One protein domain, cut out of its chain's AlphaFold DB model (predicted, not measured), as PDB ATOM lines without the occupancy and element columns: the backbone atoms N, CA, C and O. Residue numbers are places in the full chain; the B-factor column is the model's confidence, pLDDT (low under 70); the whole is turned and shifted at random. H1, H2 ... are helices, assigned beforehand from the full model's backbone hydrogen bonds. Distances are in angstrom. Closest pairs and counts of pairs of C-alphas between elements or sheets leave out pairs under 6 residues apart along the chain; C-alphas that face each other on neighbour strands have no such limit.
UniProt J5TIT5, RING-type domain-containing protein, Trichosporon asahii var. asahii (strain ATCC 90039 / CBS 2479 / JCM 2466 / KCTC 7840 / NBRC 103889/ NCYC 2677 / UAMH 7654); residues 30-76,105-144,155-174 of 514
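This is residues 30 to 76, 105 to 144 and 155 to 174 of the 514 residues of the protein "RING-type domain-containing protein" of Trichosporon asahii var. asahii (strain ATCC 90039 / CBS 2479 / JCM 2466 / KCTC 7840 / NBRC 103889/ NCYC 2677 / UAMH 7654) (UniProt J5TIT5). A very long, straight helix, H1, is crossed by a shorter helix, H2, as a lopsided X, with the crossing nearer to the last residue of H1 than to its first. Residues 155 to 174, with no named element, make a loop near the first residues of H1. The printed part has 107 residues with two named helices, H1 then H2, and no named strand; the class is all helix. It is extended, with a radius of gyration of the C-alphas of 23.2 A, and flat, spanning 76 by 42 by 19 A.

Look at H1, residues 30 to 76, and H2, residues 105 to 134: they touch through residues 60 to 68 and 114 to 122 alone. Their closest C-alphas, of Ala 64 and Ala 118, are 5.1 A apart. They run opposite ways at a steep tilt of 65 degrees. In H2 every O i to N i+4 pair is within hydrogen-bond range; in H1, 42 of 43 are.

Find C-alpha 30 at (4.147, 14.555, -59.945); from there H1 runs 69.2 A to C-alpha 76. H2 runs 42.4 A to C-alpha 134 at (-17.909, -6.018, -92.790).

The cuts leave gaps of 22.8 A between C-alphas 76 and 105, and 21.4 A between C-alphas 144 and 155. The pLDDT is under 70 at residues 76, 130 and 132 to 144.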
ATOM      1  N   ALA A  30       3.894  14.489 -58.507       95.06
ATOM      2  CA  ALA A  30       4.147  14.555 -59.945       95.06
ATOM      3  C   ALA A  30       3.267  13.553 -60.712       95.06
ATOM      4  O   ALA A  30       2.538  13.953 -61.619       95.06
ATOM      5  N   ASP A  31       3.237  12.288 -60.282       94.19
ATOM      6  CA  ASP A  31       2.364  11.240 -60.832       94.19
ATOM      7  C   ASP A  31       0.873  11.631 -60.730       94.19
ATOM      8  O   ASP A  31       0.163  11.706 -61.734       94.19
ATOM      9  N   LEU A  32       0.412  12.059 -59.547       94.31
ATOM     10  CA  LEU A  32      -0.959  12.553 -59.323       94.31
ATOM     11  C   LEU A  32      -1.334  13.828 -60.107       94.31
ATOM     12  O   LEU A  32      -2.510  14.213 -60.094       94.31
ATOM     13  N   LEU A  33      -0.376  14.521 -60.728       94.62
ATOM     14  CA  LEU A  33      -0.618  15.643 -61.640       94.62
ATOM     15  C   LEU A  33      -0.582  15.181 -63.103       94.62
ATOM     16  O   LEU A  33      -1.500  15.515 -63.853       94.62
ATOM     17  N   ALA A  34       0.390  14.351 -63.488       94.44
ATOM     18  CA  ALA A  34       0.478  13.750 -64.818       94.44
ATOM     19  C   ALA A  34      -0.775  12.923 -65.159       94.44
ATOM     20  O   ALA A  34      -1.391  13.130 -66.206       94.44
ATOM     21  N   GLN A  35      -1.227  12.071 -64.233       93.25
ATOM     22  CA  GLN A  35      -2.468  11.309 -64.392       93.25
ATOM     23  C   GLN A  35      -3.694  12.219 -64.568       93.25
ATOM     24  O   GLN A  35      -4.591  11.895 -65.341       93.25
ATOM     25  N   LYS A  36      -3.755  13.374 -63.887       93.56
ATOM     26  CA  LYS A  36      -4.866  14.327 -64.057       93.56
ATOM     27  C   LYS A  36      -4.858  14.986 -65.425       93.56
ATOM     28  O   LYS A  36      -5.911  15.039 -66.042       93.56
ATOM     29  N   ALA A  37      -3.695  15.420 -65.906       94.06
ATOM     30  CA  ALA A  37      -3.563  15.977 -67.249       94.06
ATOM     31  C   ALA A  37      -3.947  14.943 -68.329       94.06
ATOM     32  O   ALA A  37      -4.617  15.285 -69.301       94.06
ATOM     33  N   GLY A  38      -3.601  13.664 -68.127       92.69
ATOM     34  CA  GLY A  38      -4.076  12.556 -68.966       92.69
ATOM     35  C   GLY A  38      -5.601  12.391 -68.926       92.69
ATOM     36  O   GLY A  38      -6.245  12.362 -69.969       92.69
ATOM     37  N   ILE A  39      -6.189  12.373 -67.727       91.75
ATOM     38  CA  ILE A  39      -7.642  12.288 -67.505       91.75
ATOM     39  C   ILE A  39      -8.398  13.488 -68.102       91.75
ATOM     40  O   ILE A  39      -9.517  13.332 -68.585       91.75
ATOM     41  N   GLU A  40      -7.827  14.690 -68.051       92.56
ATOM     42  CA  GLU A  40      -8.415  15.907 -68.620       92.56
ATOM     43  C   GLU A  40      -8.332  15.903 -70.153       92.56
ATOM     44  O   GLU A  40      -9.319  16.243 -70.803       92.56
ATOM     45  N   ARG A  41      -7.234  15.398 -70.737       92.38
ATOM     46  CA  ARG A  41      -7.130  15.144 -72.184       92.38
ATOM     47  C   ARG A  41      -8.161  14.117 -72.660       92.38
ATOM     48  O   ARG A  41      -8.904  14.408 -73.588       92.38
ATOM     49  N   GLN A  42      -8.262  12.971 -71.982       87.12
ATOM     50  CA  GLN A  42      -9.235  11.919 -72.305       87.12
ATOM     51  C   GLN A  42     -10.688  12.408 -72.199       87.12
ATOM     52  O   GLN A  42     -11.536  11.990 -72.977       87.12
ATOM     53  N   LYS A  43     -10.991  13.322 -71.267       87.69
ATOM     54  CA  LYS A  43     -12.310  13.973 -71.200       87.69
ATOM     55  C   LYS A  43     -12.535  14.928 -72.362       87.69
ATOM     56  O   LYS A  43     -13.569  14.837 -73.000       87.69
ATOM     57  N   ALA A  44     -11.573  15.792 -72.680       90.12
ATOM     58  CA  ALA A  44     -11.699  16.704 -73.816       90.12
ATOM     59  C   ALA A  44     -11.904  15.956 -75.151       90.12
ATOM     60  O   ALA A  44     -12.654  16.426 -76.004       90.12
ATOM     61  N   GLU A  45     -11.277  14.787 -75.297       87.56
ATOM     62  CA  GLU A  45     -11.421  13.861 -76.424       87.56
ATOM     63  C   GLU A  45     -12.806  13.185 -76.459       87.56
ATOM     64  O   GLU A  45     -13.483  13.241 -77.486       87.56
ATOM     65  N   LEU A  46     -13.285  12.643 -75.331       83.06
ATOM     66  CA  LEU A  46     -14.645  12.091 -75.215       83.06
ATOM     67  C   LEU A  46     -15.727  13.157 -75.461       83.06
ATOM     68  O   LEU A  46     -16.652  12.911 -76.232       83.06
ATOM     69  N   ASP A  47     -15.587  14.356 -74.891       87.06
ATOM     70  CA  ASP A  47     -16.501  15.473 -75.136       87.06
ATOM     71  C   ASP A  47     -16.448  15.934 -76.612       87.06
ATOM     72  O   ASP A  47     -17.423  16.461 -77.149       87.06
ATOM     73  N   ALA A  48     -15.294  15.827 -77.286       89.19
ATOM     74  CA  ALA A  48     -15.160  16.170 -78.705       89.19
ATOM     75  C   ALA A  48     -15.873  15.151 -79.600       89.19
ATOM     76  O   ALA A  48     -16.576  15.552 -80.531       89.19
ATOM     77  N   TRP A  49     -15.751  13.864 -79.267       84.94
ATOM     78  CA  TRP A  49     -16.478  12.772 -79.908       84.94
ATOM     79  C   TRP A  49     -17.993  12.887 -79.691       84.94
ATOM     80  O   TRP A  49     -18.744  12.832 -80.661       84.94
ATOM     81  N   GLU A  50     -18.451  13.156 -78.461       84.75
ATOM     82  CA  GLU A  50     -19.876  13.348 -78.149       84.75
ATOM     83  C   GLU A  50     -20.470  14.522 -78.943       84.75
ATOM     84  O   GLU A  50     -21.482  14.356 -79.622       84.75
ATOM     85  N   ARG A  51     -19.783  15.674 -78.991       88.56
ATOM     86  CA  ARG A  51     -20.198  16.814 -79.832       88.56
ATOM     87  C   ARG A  51     -20.205  16.500 -81.329       88.56
ATOM     88  O   ARG A  51     -20.836  17.232 -82.089       88.56
ATOM     89  N   GLU A  52     -19.458  15.505 -81.802       86.31
ATOM     90  CA  GLU A  52     -19.482  15.083 -83.206       86.31
ATOM     91  C   GLU A  52     -20.610  14.098 -83.504       86.31
ATOM     92  O   GLU A  52     -21.270  14.230 -84.535       86.31
ATOM     93  N   ASP A  53     -20.878  13.172 -82.592       84.31
ATOM     94  CA  ASP A  53     -22.047  12.302 -82.655       84.31
ATOM     95  C   ASP A  53     -23.348  13.127 -82.572       84.31
ATOM     96  O   ASP A  53     -24.247  12.940 -83.389       84.31
ATOM     97  N   GLU A  54     -23.424  14.153 -81.714       85.56
ATOM     98  CA  GLU A  54     -24.546  15.107 -81.701       85.56
ATOM     99  C   GLU A  54     -24.746  15.818 -83.053       85.56
ATOM    100  O   GLU A  54     -25.883  15.913 -83.526       85.56
ATOM    101  N   ARG A  55     -23.666  16.262 -83.720       89.19
ATOM    102  CA  ARG A  55     -23.753  16.850 -85.075       89.19
ATOM    103  C   ARG A  55     -24.269  15.830 -86.091       89.19
ATOM    104  O   ARG A  55     -25.201  16.139 -86.828       89.19
ATOM    105  N   LYS A  56     -23.731  14.607 -86.092       86.06
ATOM    106  CA  LYS A  56     -24.155  13.525 -87.002       86.06
ATOM    107  C   LYS A  56     -25.622  13.139 -86.785       86.06
ATOM    108  O   LYS A  56     -26.359  12.993 -87.756       86.06
ATOM    109  N   ARG A  57     -26.083  13.064 -85.531       83.25
ATOM    110  CA  ARG A  57     -27.492  12.825 -85.165       83.25
ATOM    111  C   ARG A  57     -28.413  13.974 -85.583       83.25
ATOM    112  O   ARG A  57     -29.543  13.717 -85.992       83.25
ATOM    113  N   PHE A  58     -27.955  15.226 -85.500       87.56
ATOM    114  CA  PHE A  58     -28.708  16.378 -86.005       87.56
ATOM    115  C   PHE A  58     -28.825  16.339 -87.535       87.56
ATOM    116  O   PHE A  58     -29.929  16.401 -88.068       87.56
ATOM    117  N   GLU A  59     -27.718  16.123 -88.247       89.75
ATOM    118  CA  GLU A  59     -27.734  15.958 -89.703       89.75
ATOM    119  C   GLU A  59     -28.595  14.774 -90.165       89.75
ATOM    120  O   GLU A  59     -29.270  14.877 -91.185       89.75
ATOM    121  N   ALA A  60     -28.590  13.651 -89.438       86.19
ATOM    122  CA  ALA A  60     -29.440  12.499 -89.739       86.19
ATOM    123  C   ALA A  60     -30.936  12.835 -89.601       86.19
ATOM    124  O   ALA A  60     -31.735  12.409 -90.432       86.19
ATOM    125  N   ARG A  61     -31.312  13.650 -88.604       86.56
ATOM    126  CA  ARG A  61     -32.686  14.154 -88.427       86.56
ATOM    127  C   ARG A  61     -33.112  15.087 -89.554       86.56
ATOM    128  O   ARG A  61     -34.208  14.921 -90.079       86.56
ATOM    129  N   GLU A  62     -32.246  15.999 -89.986       88.50
ATOM    130  CA  GLU A  62     -32.540  16.861 -91.138       88.50
ATOM    131  C   GLU A  62     -32.662  16.046 -92.439       88.50
ATOM    132  O   GLU A  62     -33.621  16.227 -93.187       88.50
ATOM    133  N   LYS A  63     -31.778  15.061 -92.665       89.50
ATOM    134  CA  LYS A  63     -31.863  14.124 -93.805       89.50
ATOM    135  C   LYS A  63     -33.138  13.266 -93.760       89.50
ATOM    136  O   LYS A  63     -33.724  12.991 -94.805       89.50
ATOM    137  N   ALA A  64     -33.613  12.871 -92.575       89.81
ATOM    138  CA  ALA A  64     -34.892  12.175 -92.411       89.81
ATOM    139  C   ALA A  64     -36.086  13.080 -92.755       89.81
ATOM    140  O   ALA A  64     -36.936  12.689 -93.555       89.81
ATOM    141  N   ARG A  65     -36.111  14.317 -92.236       87.94
ATOM    142  CA  ARG A  65     -37.117  15.344 -92.567       87.94
ATOM    143  C   ARG A  65     -37.161  15.642 -94.069       87.94
ATOM    144  O   ARG A  65     -38.243  15.750 -94.645       87.94
ATOM    145  N   GLU A  66     -36.000  15.723 -94.717       89.44
ATOM    146  CA  GLU A  66     -35.886  15.895 -96.168       89.44
ATOM    147  C   GLU A  66     -36.418  14.674 -96.935       89.44
ATOM    148  O   GLU A  66     -37.210  14.848 -97.863       89.44
ATOM    149  N   ARG A  67     -36.088  13.440 -96.519       83.69
ATOM    150  CA  ARG A  67     -36.657  12.213 -97.113       83.69
ATOM    151  C   ARG A  67     -38.185  12.165 -96.993       83.69
ATOM    152  O   ARG A  67     -38.844  11.830 -97.977       83.69
ATOM    153  N   VAL A  68     -38.756  12.529 -95.839       87.94
ATOM    154  CA  VAL A  68     -40.218  12.614 -95.649       87.94
ATOM    155  C   VAL A  68     -40.827  13.648 -96.600       87.94
ATOM    156  O   VAL A  68     -41.767  13.322 -97.329       87.94
ATOM    157  N   ARG A  69     -40.259  14.862 -96.663       85.12
ATOM    158  CA  ARG A  69     -40.735  15.929 -97.559       85.12
ATOM    159  C   ARG A  69     -40.671  15.513 -99.029       85.12
ATOM    160  O   ARG A  69     -41.676  15.613 -99.725       85.12
ATOM    161  N   ALA A  70     -39.535  14.993 -99.490       85.56
ATOM    162  CA  ALA A  70     -39.353  14.574-100.878       85.56
ATOM    163  C   ALA A  70     -40.286  13.413-101.272       85.56
ATOM    164  O   ALA A  70     -40.734  13.338-102.417       85.56
ATOM    165  N   ASN A  71     -40.616  12.518-100.335       83.62
ATOM    166  CA  ASN A  71     -41.590  11.451-100.567       83.62
ATOM    167  C   ASN A  71     -43.028  11.994-100.653       83.62
ATOM    168  O   ASN A  71     -43.790  11.581-101.525       83.62
ATOM    169  N   PHE A  72     -43.384  12.969 -99.809       85.31
ATOM    170  CA  PHE A  72     -44.675  13.664 -99.856       85.31
ATOM    171  C   PHE A  72     -44.852  14.476-101.152       85.31
ATOM    172  O   PHE A  72     -45.858  14.323-101.846       85.31
ATOM    173  N   GLU A  73     -43.841  15.257-101.545       85.06
ATOM    174  CA  GLU A  73     -43.814  16.005-102.810       85.06
ATOM    175  C   GLU A  73     -43.927  15.068-104.026       85.06
ATOM    176  O   GLU A  73     -44.726  15.319-104.930       85.06
ATOM    177  N   ARG A  74     -43.212  13.932-104.026       82.38
ATOM    178  CA  ARG A  74     -43.345  12.887-105.057       82.38
ATOM    179  C   ARG A  74     -44.741  12.251-105.074       82.38
ATOM    180  O   ARG A  74     -45.250  11.958-106.154       82.38
ATOM    181  N   GLY A  75     -45.358  12.062-103.908       76.12
ATOM    182  CA  GLY A  75     -46.723  11.547-103.766       76.12
ATOM    183  C   GLY A  75     -47.795  12.493-104.319       76.12
ATOM    184  O   GLY A  75     -48.776  12.029-104.893       76.12
ATOM    185  N   MET A  76     -47.593  13.811-104.211       67.56
ATOM    186  CA  MET A  76     -48.482  14.819-104.805       67.56
ATOM    187  C   MET A  76     -48.194  15.088-106.293       67.56
ATOM    188  O   MET A  76     -49.111  15.411-107.047       67.56
ATOM    189  N   ALA A 105     -52.821  17.898 -83.119       78.25
ATOM    190  CA  ALA A 105     -52.030  16.933 -82.356       78.25
ATOM    191  C   ALA A 105     -51.846  15.586 -83.082       78.25
ATOM    192  O   ALA A 105     -50.760  15.007 -83.032       78.25
ATOM    193  N   GLU A 106     -52.866  15.083 -83.784       80.69
ATOM    194  CA  GLU A 106     -52.763  13.850 -84.580       80.69
ATOM    195  C   GLU A 106     -51.890  14.047 -85.832       80.69
ATOM    196  O   GLU A 106     -51.129  13.150 -86.201       80.69
ATOM    197  N   VAL A 107     -51.913  15.235 -86.448       80.50
ATOM    198  CA  VAL A 107     -50.987  15.600 -87.532       80.50
ATOM    199  C   VAL A 107     -49.548  15.718 -87.018       80.50
ATOM    200  O   VAL A 107     -48.642  15.204 -87.676       80.50
ATOM    201  N   GLU A 108     -49.310  16.308 -85.841       81.12
ATOM    202  CA  GLU A 108     -47.979  16.322 -85.211       81.12
ATOM    203  C   GLU A 108     -47.502  14.895 -84.879       81.12
ATOM    204  O   GLU A 108     -46.353  14.538 -85.161       81.12
ATOM    205  N   ARG A 109     -48.394  14.042 -84.353       84.56
ATOM    206  CA  ARG A 109     -48.110  12.628 -84.066       84.56
ATOM    207  C   ARG A 109     -47.712  11.867 -85.332       84.56
ATOM    208  O   ARG A 109     -46.694  11.177 -85.322       84.56
ATOM    209  N   LEU A 110     -48.473  12.020 -86.416       83.81
ATOM    210  CA  LEU A 110     -48.221  11.364 -87.702       83.81
ATOM    211  C   LEU A 110     -46.946  11.888 -88.384       83.81
ATOM    212  O   LEU A 110     -46.185  11.103 -88.948       83.81
ATOM    213  N   ALA A 111     -46.676  13.195 -88.305       82.81
ATOM    214  CA  ALA A 111     -45.441  13.787 -88.817       82.81
ATOM    215  C   ALA A 111     -44.211  13.244 -88.076       82.81
ATOM    216  O   ALA A 111     -43.225  12.860 -88.705       82.81
ATOM    217  N   ARG A 112     -44.289  13.135 -86.745       85.56
ATOM    218  CA  ARG A 112     -43.230  12.541 -85.926       85.56
ATOM    219  C   ARG A 112     -43.039  11.049 -86.199       85.56
ATOM    220  O   ARG A 112     -41.903  10.604 -86.309       85.56
ATOM    221  N   GLU A 113     -44.123  10.290 -86.352       87.88
ATOM    222  CA  GLU A 113     -44.067   8.870 -86.722       87.88
ATOM    223  C   GLU A 113     -43.388   8.676 -88.092       87.88
ATOM    224  O   GLU A 113     -42.554   7.785 -88.246       87.88
ATOM    225  N   ALA A 114     -43.648   9.566 -89.057       85.88
ATOM    226  CA  ALA A 114     -42.962   9.573 -90.348       85.88
ATOM    227  C   ALA A 114     -41.470   9.957 -90.249       85.88
ATOM    228  O   ALA A 114     -40.647   9.366 -90.948       85.88
ATOM    229  N   GLU A 115     -41.100  10.912 -89.388       85.56
ATOM    230  CA  GLU A 115     -39.695  11.273 -89.133       85.56
ATOM    231  C   GLU A 115     -38.913  10.137 -88.456       85.56
ATOM    232  O   GLU A 115     -37.825   9.786 -88.919       85.56
ATOM    233  N   ASP A 116     -39.469   9.531 -87.402       84.00
ATOM    234  CA  ASP A 116     -38.850   8.413 -86.680       84.00
ATOM    235  C   ASP A 116     -38.754   7.158 -87.584       84.00
ATOM    236  O   ASP A 116     -37.732   6.466 -87.582       84.00
ATOM    237  N   ALA A 117     -39.745   6.906 -88.452       85.00
ATOM    238  CA  ALA A 117     -39.678   5.846 -89.465       85.00
ATOM    239  C   ALA A 117     -38.635   6.125 -90.567       85.00
ATOM    240  O   ALA A 117     -37.935   5.209 -91.005       85.00
ATOM    241  N   ALA A 118     -38.486   7.379 -91.007       85.50
ATOM    242  CA  ALA A 118     -37.464   7.763 -91.981       85.50
ATOM    243  C   ALA A 118     -36.042   7.676 -91.399       85.50
ATOM    244  O   ALA A 118     -35.126   7.257 -92.109       85.50
ATOM    245  N   LEU A 119     -35.862   7.996 -90.111       87.56
ATOM    246  CA  LEU A 119     -34.621   7.741 -89.372       87.56
ATOM    247  C   LEU A 119     -34.296   6.245 -89.327       87.56
ATOM    248  O   LEU A 119     -33.189   5.862 -89.699       87.56
ATOM    249  N   ALA A 120     -35.259   5.399 -88.948       86.44
ATOM    250  CA  ALA A 120     -35.066   3.949 -88.909       86.44
ATOM    251  C   ALA A 120     -34.729   3.362 -90.294       86.44
ATOM    252  O   ALA A 120     -33.910   2.450 -90.394       86.44
ATOM    253  N   ALA A 121     -35.298   3.908 -91.374       85.12
ATOM    254  CA  ALA A 121     -34.961   3.514 -92.743       85.12
ATOM    255  C   ALA A 121     -33.536   3.939 -93.160       85.12
ATOM    256  O   ALA A 121     -32.846   3.160 -93.816       85.12
ATOM    257  N   ILE A 122     -33.077   5.134 -92.761       82.56
ATOM    258  CA  ILE A 122     -31.677   5.568 -92.947       82.56
ATOM    259  C   ILE A 122     -30.731   4.663 -92.150       82.56
ATOM    260  O   ILE A 122     -29.731   4.200 -92.688       82.56
ATOM    261  N   GLU A 123     -31.037   4.386 -90.880       83.81
ATOM    262  CA  GLU A 123     -30.194   3.545 -90.025       83.81
ATOM    263  C   GLU A 123     -30.148   2.094 -90.526       83.81
ATOM    264  O   GLU A 123     -29.081   1.483 -90.518       83.81
ATOM    265  N   ALA A 124     -31.257   1.555 -91.043       82.88
ATOM    266  CA  ALA A 124     -31.279   0.254 -91.704       82.88
ATOM    267  C   ALA A 124     -30.356   0.235 -92.936       82.88
ATOM    268  O   ALA A 124     -29.441  -0.589 -92.978       82.88
ATOM    269  N   GLU A 125     -30.526   1.184 -93.865       82.31
ATOM    270  CA  GLU A 125     -29.714   1.345 -95.083       82.31
ATOM    271  C   GLU A 125     -28.218   1.514 -94.765       82.31
ATOM    272  O   GLU A 125     -27.371   0.832 -95.346       82.31
ATOM    273  N   GLU A 126     -27.873   2.358 -93.788       81.44
ATOM    274  CA  GLU A 126     -26.498   2.496 -93.312       81.44
ATOM    275  C   GLU A 126     -25.993   1.220 -92.633       81.44
ATOM    276  O   GLU A 126     -24.838   0.849 -92.834       81.44
ATOM    277  N   SER A 127     -26.816   0.524 -91.843       74.12
ATOM    278  CA  SER A 127     -26.408  -0.712 -91.170       74.12
ATOM    279  C   SER A 127     -26.169  -1.847 -92.164       74.12
ATOM    280  O   SER A 127     -25.215  -2.600 -91.987       74.12
ATOM    281  N   ASP A 128     -26.966  -1.956 -93.227       75.44
ATOM    282  CA  ASP A 128     -26.781  -2.942 -94.295       75.44
ATOM    283  C   ASP A 128     -25.600  -2.561 -95.194       75.44
ATOM    284  O   ASP A 128     -24.775  -3.415 -95.521       75.44
ATOM    285  N   GLY A 129     -25.410  -1.268 -95.471       71.38
ATOM    286  CA  GLY A 129     -24.197  -0.742 -96.098       71.38
ATOM    287  C   GLY A 129     -22.928  -0.979 -95.266       71.38
ATOM    288  O   GLY A 129     -21.855  -1.187 -95.833       71.38
ATOM    289  N   ARG A 130     -23.026  -1.002 -93.928       68.12
ATOM    290  CA  ARG A 130     -21.943  -1.416 -93.020       68.12
ATOM    291  C   ARG A 130     -21.766  -2.941 -93.032       68.12
ATOM    292  O   ARG A 130     -20.642  -3.391 -93.209       68.12
ATOM    293  N   LYS A 131     -22.835  -3.747 -92.967       71.00
ATOM    294  CA  LYS A 131     -22.781  -5.227 -93.076       71.00
ATOM    295  C   LYS A 131     -22.142  -5.689 -94.391       71.00
ATOM    296  O   LYS A 131     -21.301  -6.584 -94.371       71.00
ATOM    297  N   ALA A 132     -22.442  -5.028 -95.509       68.75
ATOM    298  CA  ALA A 132     -21.794  -5.279 -96.796       68.75
ATOM    299  C   ALA A 132     -20.281  -4.967 -96.778       68.75
ATOM    300  O   ALA A 132     -19.500  -5.657 -97.431       68.75
ATOM    301  N   LYS A 133     -19.846  -3.966 -95.998       62.91
ATOM    302  CA  LYS A 133     -18.426  -3.613 -95.800       62.91
ATOM    303  C   LYS A 133     -17.721  -4.481 -94.750       62.91
ATOM    304  O   LYS A 133     -16.507  -4.638 -94.829       62.91
ATOM    305  N   ILE A 134     -18.446  -5.083 -93.803       55.38
ATOM    306  CA  ILE A 134     -17.909  -6.018 -92.790       55.38
ATOM    307  C   ILE A 134     -17.306  -7.283 -93.435       55.38
ATOM    308  O   ILE A 134     -16.423  -7.906 -92.850       55.38
ATOM    309  N   ALA A 135     -17.666  -7.599 -94.686       63.78
ATOM    310  CA  ALA A 135     -16.974  -8.603 -95.501       63.78
ATOM    311  C   ALA A 135     -15.459  -8.331 -95.683       63.78
ATOM    312  O   ALA A 135     -14.715  -9.243 -96.045       63.78
ATOM    313  N   ALA A 136     -14.982  -7.110 -95.408       51.03
ATOM    314  CA  ALA A 136     -13.571  -6.740 -95.412       51.03
ATOM    315  C   ALA A 136     -13.101  -6.256 -94.021       51.03
ATOM    316  O   ALA A 136     -12.978  -5.060 -93.748       51.03
ATOM    317  N   PHE A 137     -12.765  -7.220 -93.157       52.25
ATOM    318  CA  PHE A 137     -12.198  -7.038 -91.805       52.25
ATOM    319  C   PHE A 137     -10.910  -6.181 -91.745       52.25
ATOM    320  O   PHE A 137     -10.534  -5.701 -90.683       52.25
ATOM    321  N   TRP A 138     -10.230  -5.975 -92.878       65.00
ATOM    322  CA  TRP A 138      -8.943  -5.273 -92.969       65.00
ATOM    323  C   TRP A 138      -9.043  -3.775 -93.312       65.00
ATOM    324  O   TRP A 138      -8.012  -3.122 -93.478       65.00
ATOM    325  N   LEU A 139     -10.251  -3.213 -93.444       54.44
ATOM    326  CA  LEU A 139     -10.426  -1.762 -93.591       54.44
ATOM    327  C   LEU A 139     -10.335  -1.068 -92.218       54.44
ATOM    328  O   LEU A 139     -10.923  -1.579 -91.264       54.44
ATOM    329  N   PRO A 140      -9.688   0.113 -92.109       52.12
ATOM    330  CA  PRO A 140      -9.619   0.882 -90.861       52.12
ATOM    331  C   PRO A 140     -10.978   1.144 -90.193       52.12
ATOM    332  O   PRO A 140     -11.057   1.133 -88.970       52.12
ATOM    333  N   ASP A 141     -12.057   1.276 -90.974       54.00
ATOM    334  CA  ASP A 141     -13.430   1.471 -90.475       54.00
ATOM    335  C   ASP A 141     -14.024   0.243 -89.740       54.00
ATOM    336  O   ASP A 141     -15.051   0.368 -89.075       54.00
ATOM    337  N   ASN A 142     -13.402  -0.939 -89.867       54.38
ATOM    338  CA  ASN A 142     -13.798  -2.209 -89.234       54.38
ATOM    339  C   ASN A 142     -12.800  -2.685 -88.152       54.38
ATOM    340  O   ASN A 142     -12.909  -3.807 -87.652       54.38
ATOM    341  N   THR A 143     -11.819  -1.858 -87.789       54.16
ATOM    342  CA  THR A 143     -10.950  -2.097 -86.623       54.16
ATOM    343  C   THR A 143     -11.769  -2.129 -85.321       54.16
ATOM    344  O   THR A 143     -12.899  -1.636 -85.285       54.16
ATOM    345  N   PRO A 144     -11.217  -2.624 -84.194       50.00
ATOM    346  CA  PRO A 144     -11.838  -2.455 -82.872       50.00
ATOM    347  C   PRO A 144     -11.975  -0.985 -82.408       50.00
ATOM    348  O   PRO A 144     -12.464  -0.744 -81.306       50.00
ATOM    349  N   LYS A 155     -15.341   6.201 -65.188       74.81
ATOM    350  CA  LYS A 155     -15.086   7.013 -64.001       74.81
ATOM    351  C   LYS A 155     -13.582   7.235 -63.838       74.81
ATOM    352  O   LYS A 155     -12.938   6.616 -62.999       74.81
ATOM    353  N   LEU A 156     -13.047   8.135 -64.657       82.81
ATOM    354  CA  LEU A 156     -11.645   8.525 -64.698       82.81
ATOM    355  C   LEU A 156     -11.213   9.117 -63.346       82.81
ATOM    356  O   LEU A 156     -11.484  10.280 -63.028       82.81
ATOM    357  N   GLN A 157     -10.566   8.272 -62.545       86.44
ATOM    358  CA  GLN A 157      -9.966   8.571 -61.248       86.44
ATOM    359  C   GLN A 157      -8.448   8.386 -61.336       86.44
ATOM    360  O   GLN A 157      -7.962   7.620 -62.158       86.44
ATOM    361  N   THR A 158      -7.709   9.075 -60.467       92.19
ATOM    362  CA  THR A 158      -6.267   8.848 -60.295       92.19
ATOM    363  C   THR A 158      -6.039   7.521 -59.560       92.19
ATOM    364  O   THR A 158      -6.772   7.213 -58.616       92.19
ATOM    365  N   LEU A 159      -5.077   6.720 -60.022       92.50
ATOM    366  CA  LEU A 159      -4.841   5.330 -59.615       92.50
ATOM    367  C   LEU A 159      -3.417   5.134 -59.079       92.50
ATOM    368  O   LEU A 159      -2.486   5.835 -59.465       92.50
ATOM    369  N   CYS A 160      -3.244   4.177 -58.171       90.62
ATOM    370  CA  CYS A 160      -1.923   3.713 -57.768       90.62
ATOM    371  C   CYS A 160      -1.412   2.688 -58.790       90.62
ATOM    372  O   CYS A 160      -2.107   1.721 -59.085       90.62
ATOM    373  N   HIS A 161      -0.197   2.878 -59.308       84.44
ATOM    374  CA  HIS A 161       0.435   1.942 -60.250       84.44
ATOM    375  C   HIS A 161       1.120   0.738 -59.567       84.44
ATOM    376  O   HIS A 161       1.673  -0.121 -60.247       84.44
ATOM    377  N   VAL A 162       1.107   0.675 -58.231       84.50
ATOM    378  CA  VAL A 162       1.745  -0.388 -57.439       84.50
ATOM    379  C   VAL A 162       0.698  -1.424 -57.036       84.50
ATOM    380  O   VAL A 162      -0.330  -1.066 -56.464       84.50
ATOM    381  N   GLY A 163       0.975  -2.705 -57.292       80.94
ATOM    382  CA  GLY A 163       0.091  -3.807 -56.907       80.94
ATOM    383  C   GLY A 163      -1.188  -3.855 -57.745       80.94
ATOM    384  O   GLY A 163      -1.127  -3.935 -58.971       80.94
ATOM    385  N   GLN A 164      -2.350  -3.840 -57.088       81.19
ATOM    386  CA  GLN A 164      -3.645  -3.705 -57.762       81.19
ATOM    387  C   GLN A 164      -4.032  -2.225 -57.879       81.19
ATOM    388  O   GLN A 164      -3.866  -1.448 -56.940       81.19
ATOM    389  N   ALA A 165      -4.564  -1.831 -59.039       85.50
ATOM    390  CA  ALA A 165      -4.827  -0.432 -59.361       85.50
ATOM    391  C   ALA A 165      -6.019   0.148 -58.571       85.50
ATOM    392  O   ALA A 165      -7.170   0.082 -59.006       85.50
ATOM    393  N   HIS A 166      -5.738   0.745 -57.413       87.88
ATOM    394  CA  HIS A 166      -6.734   1.357 -56.531       87.88
ATOM    395  C   HIS A 166      -6.805   2.890 -56.670       87.88
ATOM    396  O   HIS A 166      -5.798   3.535 -56.978       87.88
ATOM    397  N   PRO A 167      -7.966   3.522 -56.399       91.62
ATOM    398  CA  PRO A 167      -8.112   4.973 -56.466       91.62
ATOM    399  C   PRO A 167      -7.349   5.692 -55.343       91.62
ATOM    400  O   PRO A 167      -7.585   5.470 -54.155       91.62
ATOM    401  N   ILE A 168      -6.482   6.623 -55.730       92.81
ATOM    402  CA  ILE A 168      -5.601   7.406 -54.853       92.81
ATOM    403  C   ILE A 168      -5.837   8.907 -55.081       92.81
ATOM    404  O   ILE A 168      -6.356   9.327 -56.109       92.81
ATOM    405  N   SER A 169      -5.527   9.755 -54.100       91.69
ATOM    406  CA  SER A 169      -5.686  11.207 -54.225       91.69
ATOM    407  C   SER A 169      -4.762  11.960 -53.270       91.69
ATOM    408  O   SER A 169      -4.443  11.464 -52.193       91.69
ATOM    409  N   ARG A 170      -4.446  13.227 -53.579       89.06
ATOM    410  CA  ARG A 170      -3.649  14.117 -52.701       89.06
ATOM    411  C   ARG A 170      -4.217  14.315 -51.282       89.06
ATOM    412  O   ARG A 170      -3.513  14.850 -50.438       89.06
ATOM    413  N   LYS A 171      -5.480  13.937 -51.025       88.06
ATOM    414  CA  LYS A 171      -6.153  14.022 -49.710       88.06
ATOM    415  C   LYS A 171      -6.276  12.671 -48.993       88.06
ATOM    416  O   LYS A 171      -6.731  12.642 -47.857       88.06
ATOM    417  N   SER A 172      -5.931  11.575 -49.666       87.75
ATOM    418  CA  SER A 172      -5.952  10.210 -49.129       87.75
ATOM    419  C   SER A 172      -4.547   9.616 -49.021       87.75
ATOM    420  O   SER A 172      -4.416   8.404 -48.871       87.75
ATOM    421  N   LEU A 173      -3.514  10.457 -49.137       90.88
ATOM    422  CA  LEU A 173      -2.159  10.095 -48.754       90.88
ATOM    423  C   LEU A 173      -2.025  10.193 -47.237       90.88
ATOM    424  O   LEU A 173      -2.500  11.154 -46.628       90.88
ATOM    425  N   LEU A 174      -1.357   9.210 -46.656       91.19
ATOM    426  CA  LEU A 174      -0.975   9.176 -45.252       91.19
ATOM    427  C   LEU A 174       0.487   9.639 -45.143       91.19
ATOM    428  O   LEU A 174       1.288   9.244 -45.992       91.19
TER     429      LEU A 174